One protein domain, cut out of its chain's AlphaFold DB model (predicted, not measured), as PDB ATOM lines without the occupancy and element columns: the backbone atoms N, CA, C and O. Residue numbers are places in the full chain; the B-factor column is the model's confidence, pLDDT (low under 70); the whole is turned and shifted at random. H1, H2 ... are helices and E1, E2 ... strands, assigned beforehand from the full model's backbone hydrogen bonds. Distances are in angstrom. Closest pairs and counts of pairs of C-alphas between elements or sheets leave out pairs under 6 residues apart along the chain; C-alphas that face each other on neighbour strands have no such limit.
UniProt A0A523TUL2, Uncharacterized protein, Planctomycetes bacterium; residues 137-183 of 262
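Overview. This is residues 137 to 183 of the 262 residues of an uncharacterized protein of Planctomycetes bacterium (UniProt A0A523TUL2). There is little regular structure here: the hairpin of E2 and E3, with E1 and the short helix H1 near it, makes one end, and residues 166 to 183, a long loop folded back on itself, make much of the length. The printed part has 47 residues, 15 in named elements, in the order E1, H1, E2, E3, class mixed. It is only just loose, close to compact, with a radius of gyration of the C-alphas of 11.7 A, and spans 35 by 20 by 17 A.

Arrangement. Residues 137 to 138 pair antiparallel with 145 to 146 of E1, residues 145 to 147, which pairs with no named strand. E1 and H1, residues 149 to 152, meet only through their tight link. H1 is too short for any O i to N i+4 pair; its one O i to N i+3 pair is not within range. Next find the hairpin of E2, residues 156 to 159, and E3, residues 162 to 165, antiparallel at 153 degrees, with N 157 and O 164 within hydrogen-bond range at 3.1 A. The closest C-alphas of H1 and E2, Phe 150 and Ala 156, are 5.5 A apart. H1 and E3 are apart. Farther along, residues 172 to 173 pair antiparallel with 180 to 181.

Along the chain. Find C-alpha 145 at (175.245, 187.785, 116.986), where E1 begins. E2 runs 10.0 A; E3 runs 10.3 A to C-alpha 165 at (172.968, 194.687, 121.859).

Size, cuts and confidence. The C-alphas farthest apart, Gln 145 and Arg 176, are 34.9 A apart. The printed part has no cut, and no printed residue is under 70 in pLDDT.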
ATOM      1  N   SER A 137     178.359 185.964 121.270       85.88
ATOM      2  CA  SER A 137     177.207 185.927 122.166       85.88
ATOM      3  C   SER A 137     175.961 186.361 121.394       85.88
ATOM      4  O   SER A 137     176.022 187.220 120.518       85.88
ATOM      5  N   LEU A 138     174.814 185.734 121.645       91.50
ATOM      6  CA  LEU A 138     173.558 186.120 121.000       91.50
ATOM      7  C   LEU A 138     172.829 187.115 121.891       91.50
ATOM      8  O   LEU A 138     172.623 186.846 123.072       91.50
ATOM      9  N   CYS A 139     172.384 188.234 121.317       89.44
ATOM     10  CA  CYS A 139     171.505 189.146 122.034       89.44
ATOM     11  C   CYS A 139     170.261 188.393 122.525       89.44
ATOM     12  O   CYS A 139     169.531 187.813 121.727       89.44
ATOM     13  N   SER A 140     169.969 188.486 123.817       89.62
ATOM     14  CA  SER A 140     168.871 187.748 124.458       89.62
ATOM     15  C   SER A 140     167.476 188.186 123.986       89.62
ATOM     16  O   SER A 140     166.507 187.478 124.225       89.62
ATOM     17  N   ILE A 141     167.366 189.341 123.311       91.12
ATOM     18  CA  ILE A 141     166.094 189.897 122.813       91.12
ATOM     19  C   ILE A 141     165.948 189.717 121.301       91.12
ATOM     20  O   ILE A 141     164.934 189.205 120.846       91.12
ATOM     21  N   CYS A 142     166.936 190.150 120.510       92.62
ATOM     22  CA  CYS A 142     166.837 190.113 119.043       92.62
ATOM     23  C   CYS A 142     167.623 188.972 118.383       92.62
ATOM     24  O   CYS A 142     167.680 188.915 117.158       92.62
ATOM     25  N   SER A 143     168.298 188.122 119.166       91.19
ATOM     26  CA  SER A 143     169.135 187.005 118.696       91.19
ATOM     27  C   SER A 143     170.249 187.390 117.713       91.19
ATOM     28  O   SER A 143     170.867 186.524 117.099       91.19
ATOM     29  N   ARG A 144     170.556 188.684 117.563       90.94
ATOM     30  CA  ARG A 144     171.676 189.152 116.744       90.94
ATOM     31  C   ARG A 144     172.990 188.675 117.368       90.94
ATOM     32  O   ARG A 144     173.175 188.832 118.574       90.94
ATOM     33  N   GLN A 145     173.891 188.128 116.552       90.81
ATOM     34  CA  GLN A 145     175.245 187.785 116.986       90.81
ATOM     35  C   GLN A 145     176.019 189.052 117.355       90.81
ATOM     36  O   GLN A 145     176.094 190.007 116.580       90.81
ATOM     37  N   ILE A 146     176.577 189.044 118.558       85.94
ATOM     38  CA  ILE A 146     177.399 190.087 119.142       85.94
ATOM     39  C   ILE A 146     178.821 189.523 119.236       85.94
ATOM     40  O   ILE A 146     179.047 188.556 119.966       85.94
ATOM     41  N   PRO A 147     179.788 190.103 118.510       83.12
ATOM     42  CA  PRO A 147     181.186 189.731 118.661       83.12
ATOM     43  C   PRO A 147     181.689 190.095 120.064       83.12
ATOM     44  O   PRO A 147     181.443 191.207 120.527       83.12
ATOM     45  N   ASP A 148     182.463 189.230 120.717       79.94
ATOM     46  CA  ASP A 148     182.907 189.467 122.101       79.94
ATOM     47  C   ASP A 148     183.768 190.740 122.277       79.94
ATOM     48  O   ASP A 148     183.784 191.361 123.342       79.94
ATOM     49  N   HIS A 149     184.416 191.231 121.215       77.94
ATOM     50  CA  HIS A 149     185.147 192.504 121.267       77.94
ATOM     51  C   HIS A 149     184.234 193.739 121.431       77.94
ATOM     52  O   HIS A 149     184.713 194.813 121.800       77.94
ATOM     53  N   PHE A 150     182.918 193.610 121.217       79.44
ATOM     54  CA  PHE A 150     181.963 194.711 121.396       79.44
ATOM     55  C   PHE A 150     181.722 195.059 122.874       79.44
ATOM     56  O   PHE A 150     181.352 196.204 123.156       79.44
ATOM     57  N   PHE A 151     181.961 194.137 123.816       75.56
ATOM     58  CA  PHE A 151     181.817 194.415 125.252       75.56
ATOM     59  C   PHE A 151     182.862 195.429 125.745       75.56
ATOM     60  O   PHE A 151     182.521 196.333 126.504       75.56
ATOM     61  N   GLY A 152     184.105 195.353 125.254       73.56
ATOM     62  CA  GLY A 152     185.173 196.299 125.613       73.56
ATOM     63  C   GLY A 152     184.996 197.703 125.019       73.56
ATOM     64  O   GLY A 152     185.510 198.675 125.561       73.56
ATOM     65  N   MET A 153     184.233 197.821 123.928       75.44
ATOM     66  CA  MET A 153     183.947 199.093 123.250       75.44
ATOM     67  C   MET A 153     182.630 199.746 123.707       75.44
ATOM     68  O   MET A 153     182.232 200.767 123.151       75.44
ATOM     69  N   GLY A 154     181.910 199.144 124.662       76.06
ATOM     70  CA  GLY A 154     180.604 199.636 125.120       76.06
ATOM     71  C   GLY A 154     179.471 199.498 124.092       76.06
ATOM     72  O   GLY A 154     178.441 200.155 124.227       76.06
ATOM     73  N   LYS A 155     179.638 198.655 123.061       83.12
ATOM     74  CA  LYS A 155     178.612 198.390 122.030       83.12
ATOM     75  C   LYS A 155     177.672 197.229 122.391       83.12
ATOM     76  O   LYS A 155     176.676 197.000 121.700       83.12
ATOM     77  N   ALA A 156     177.981 196.504 123.460       84.50
ATOM     78  CA  ALA A 156     177.162 195.447 124.035       84.50
ATOM     79  C   ALA A 156     177.268 195.473 125.562       84.50
ATOM     80  O   ALA A 156     178.272 195.929 126.109       84.50
ATOM     81  N   ILE A 157     176.227 194.998 126.244       85.06
ATOM     82  CA  ILE A 157     176.145 195.016 127.708       85.06
ATOM     83  C   ILE A 157     175.746 193.624 128.190       85.06
ATOM     84  O   ILE A 157     174.846 193.004 127.621       85.06
ATOM     85  N   SER A 158     176.417 193.139 129.235       86.25
ATOM     86  CA  SER A 158     176.020 191.934 129.963       86.25
ATOM     87  C   SER A 158     175.340 192.344 131.266       86.25
ATOM     88  O   SER A 158     175.933 193.059 132.074       86.25
ATOM     89  N   ILE A 159     174.084 191.941 131.452       84.75
ATOM     90  CA  ILE A 159     173.305 192.193 132.669       84.75
ATOM     91  C   ILE A 159     172.793 190.839 133.147       84.75
ATOM     92  O   ILE A 159     172.086 190.152 132.414       84.75
ATOM     93  N   SER A 160     173.170 190.436 134.361       85.38
ATOM     94  CA  SER A 160     172.710 189.179 134.976       85.38
ATOM     95  C   SER A 160     172.983 187.922 134.130       85.38
ATOM     96  O   SER A 160     172.173 187.001 134.101       85.38
ATOM     97  N   GLY A 161     174.105 187.888 133.402       85.06
ATOM     98  CA  GLY A 161     174.476 186.762 132.532       85.06
ATOM     99  C   GLY A 161     173.770 186.736 131.171       85.06
ATOM    100  O   GLY A 161     174.067 185.871 130.352       85.06
ATOM    101  N   GLN A 162     172.880 187.691 130.896       89.38
ATOM    102  CA  GLN A 162     172.267 187.885 129.585       89.38
ATOM    103  C   GLN A 162     172.991 188.987 128.815       89.38
ATOM    104  O   GLN A 162     173.315 190.042 129.362       89.38
ATOM    105  N   THR A 163     173.236 188.748 127.528       87.69
ATOM    106  CA  THR A 163     173.899 189.719 126.651       87.69
ATOM    107  C   THR A 163     172.869 190.480 125.824       87.69
ATOM    108  O   THR A 163     171.912 189.904 125.300       87.69
ATOM    109  N   PHE A 164     173.046 191.796 125.721       86.88
ATOM    110  CA  PHE A 164     172.152 192.696 125.000       86.88
ATOM    111  C   PHE A 164     172.951 193.550 124.017       86.88
ATOM    112  O   PHE A 164     174.007 194.091 124.359       86.88
ATOM    113  N   CYS A 165     172.443 193.696 122.792       88.38
ATOM    114  CA  CYS A 165     172.968 194.687 121.859       88.38
ATOM    115  C   CYS A 165     172.513 196.086 122.295       88.38
ATOM    116  O   CYS A 165     171.521 196.224 123.011       88.38
ATOM    117  N   ILE A 166     173.205 197.129 121.839       84.56
ATOM    118  CA  ILE A 166     172.926 198.505 122.276       84.56
ATOM    119  C   ILE A 166     171.467 198.944 122.045       84.56
ATOM    120  O   ILE A 166     170.917 199.681 122.853       84.56
ATOM    121  N   GLY A 167     170.815 198.440 120.990       83.44
ATOM    122  CA  GLY A 167     169.415 198.754 120.682       83.44
ATOM    123  C   GLY A 167     168.391 197.986 121.522       83.44
ATOM    124  O   GLY A 167     167.249 198.414 121.626       83.44
ATOM    125  N   CYS A 168     168.787 196.861 122.122       86.38
ATOM    126  CA  CYS A 168     167.926 196.046 122.978       86.38
ATOM    127  C   CYS A 168     168.270 196.191 124.465       86.38
ATOM    128  O   CYS A 168     167.632 195.556 125.300       86.38
ATOM    129  N   ALA A 169     169.287 196.981 124.814       82.50
ATOM    130  CA  ALA A 169     169.636 197.201 126.205       82.50
ATOM    131  C   ALA A 169     168.441 197.851 126.931       82.50
ATOM    132  O   ALA A 169     167.882 198.828 126.424       82.50
ATOM    133  N   PRO A 170     168.041 197.338 128.109       76.88
ATOM    134  CA  PRO A 170     166.926 197.908 128.852       76.88
ATOM    135  C   PRO A 170     167.203 199.386 129.161       76.88
ATOM    136  O   PRO A 170     168.303 199.753 129.600       76.88
ATOM    137  N   LEU A 171     166.203 200.231 128.898       82.88
ATOM    138  CA  LEU A 171     166.242 201.659 129.207       82.88
ATOM    139  C   LEU A 171     166.261 201.840 130.730       82.88
ATOM    140  O   LEU A 171     165.541 201.152 131.453       82.88
ATOM    141  N   LYS A 172     167.075 202.771 131.227       83.62
ATOM    142  CA  LYS A 172     167.038 203.192 132.633       83.62
ATOM    143  C   LYS A 172     166.075 204.359 132.772       83.62
ATOM    144  O   LYS A 172     166.034 205.224 131.908       83.62
ATOM    145  N   ILE A 173     165.337 204.421 133.870       84.62
ATOM    146  CA  ILE A 173     164.483 205.571 134.179       84.62
ATOM    147  C   ILE A 173     165.316 206.586 134.964       84.62
ATOM    148  O   ILE A 173     165.992 206.229 135.931       84.62
ATOM    149  N   CYS A 174     165.306 207.854 134.550       84.06
ATOM    150  CA  CYS A 174     165.982 208.911 135.291       84.06
ATOM    151  C   CYS A 174     165.302 209.129 136.654       84.06
ATOM    152  O   CYS A 174     164.122 209.470 136.672       84.06
ATOM    153  N   PRO A 175     166.010 209.050 137.797       85.75
ATOM    154  CA  PRO A 175     165.381 209.222 139.108       85.75
ATOM    155  C   PRO A 175     164.899 210.657 139.357       85.75
ATOM    156  O   PRO A 175     164.079 210.886 140.237       85.75
ATOM    157  N   ARG A 176     165.407 211.635 138.595       89.38
ATOM    158  CA  ARG A 176     165.063 213.051 138.771       89.38
ATOM    159  C   ARG A 176     163.859 213.494 137.947       89.38
ATOM    160  O   ARG A 176     163.088 214.313 138.423       89.38
ATOM    161  N   CYS A 177     163.731 213.014 136.712       92.56
ATOM    162  CA  CYS A 177     162.677 213.462 135.791       92.56
ATOM    163  C   CYS A 177     161.795 212.333 135.250       92.56
ATOM    164  O   CYS A 177     160.928 212.607 134.434       92.56
ATOM    165  N   ALA A 178     162.012 211.084 135.677       88.88
ATOM    166  CA  ALA A 178     161.300 209.888 135.218       88.88
ATOM    167  C   ALA A 178     161.385 209.590 133.705       88.88
ATOM    168  O   ALA A 178     160.795 208.619 133.240       88.88
ATOM    169  N   GLU A 179     162.168 210.356 132.944       88.94
ATOM    170  CA  GLU A 179     162.387 210.110 131.521       88.94
ATOM    171  C   GLU A 179     163.195 208.822 131.301       88.94
ATOM    172  O   GLU A 179     164.155 208.538 132.032       88.94
ATOM    173  N   THR A 180     162.844 208.049 130.273       86.62
ATOM    174  CA  THR A 180     163.610 206.863 129.878       86.62
ATOM    175  C   THR A 180     164.895 207.256 129.155       86.62
ATOM    176  O   THR A 180     164.879 207.967 128.154       86.62
ATOM    177  N   VAL A 181     166.027 206.754 129.638       83.25
ATOM    178  CA  VAL A 181     167.373 207.022 129.130       83.25
ATOM    179  C   VAL A 181     167.982 205.723 128.601       83.25
ATOM    180  O   VAL A 181     167.962 204.688 129.270       83.25
ATOM    181  N   GLN A 182     168.547 205.767 127.392       75.19
ATOM    182  CA  GLN A 182     169.256 204.625 126.809       75.19
ATOM    183  C   GLN A 182     170.537 204.314 127.591       75.19
ATOM    184  O   GLN A 182     171.319 205.208 127.908       75.19
ATOM    185  N   ASN A 183     170.805 203.034 127.857       72.94
ATOM    186  CA  ASN A 183     172.162 202.617 128.209       72.94
ATOM    187  C   ASN A 183     173.050 202.707 126.948       72.94
ATOM    188  O   ASN A 183     172.615 202.219 125.907       72.94
TER     189      ASN A 183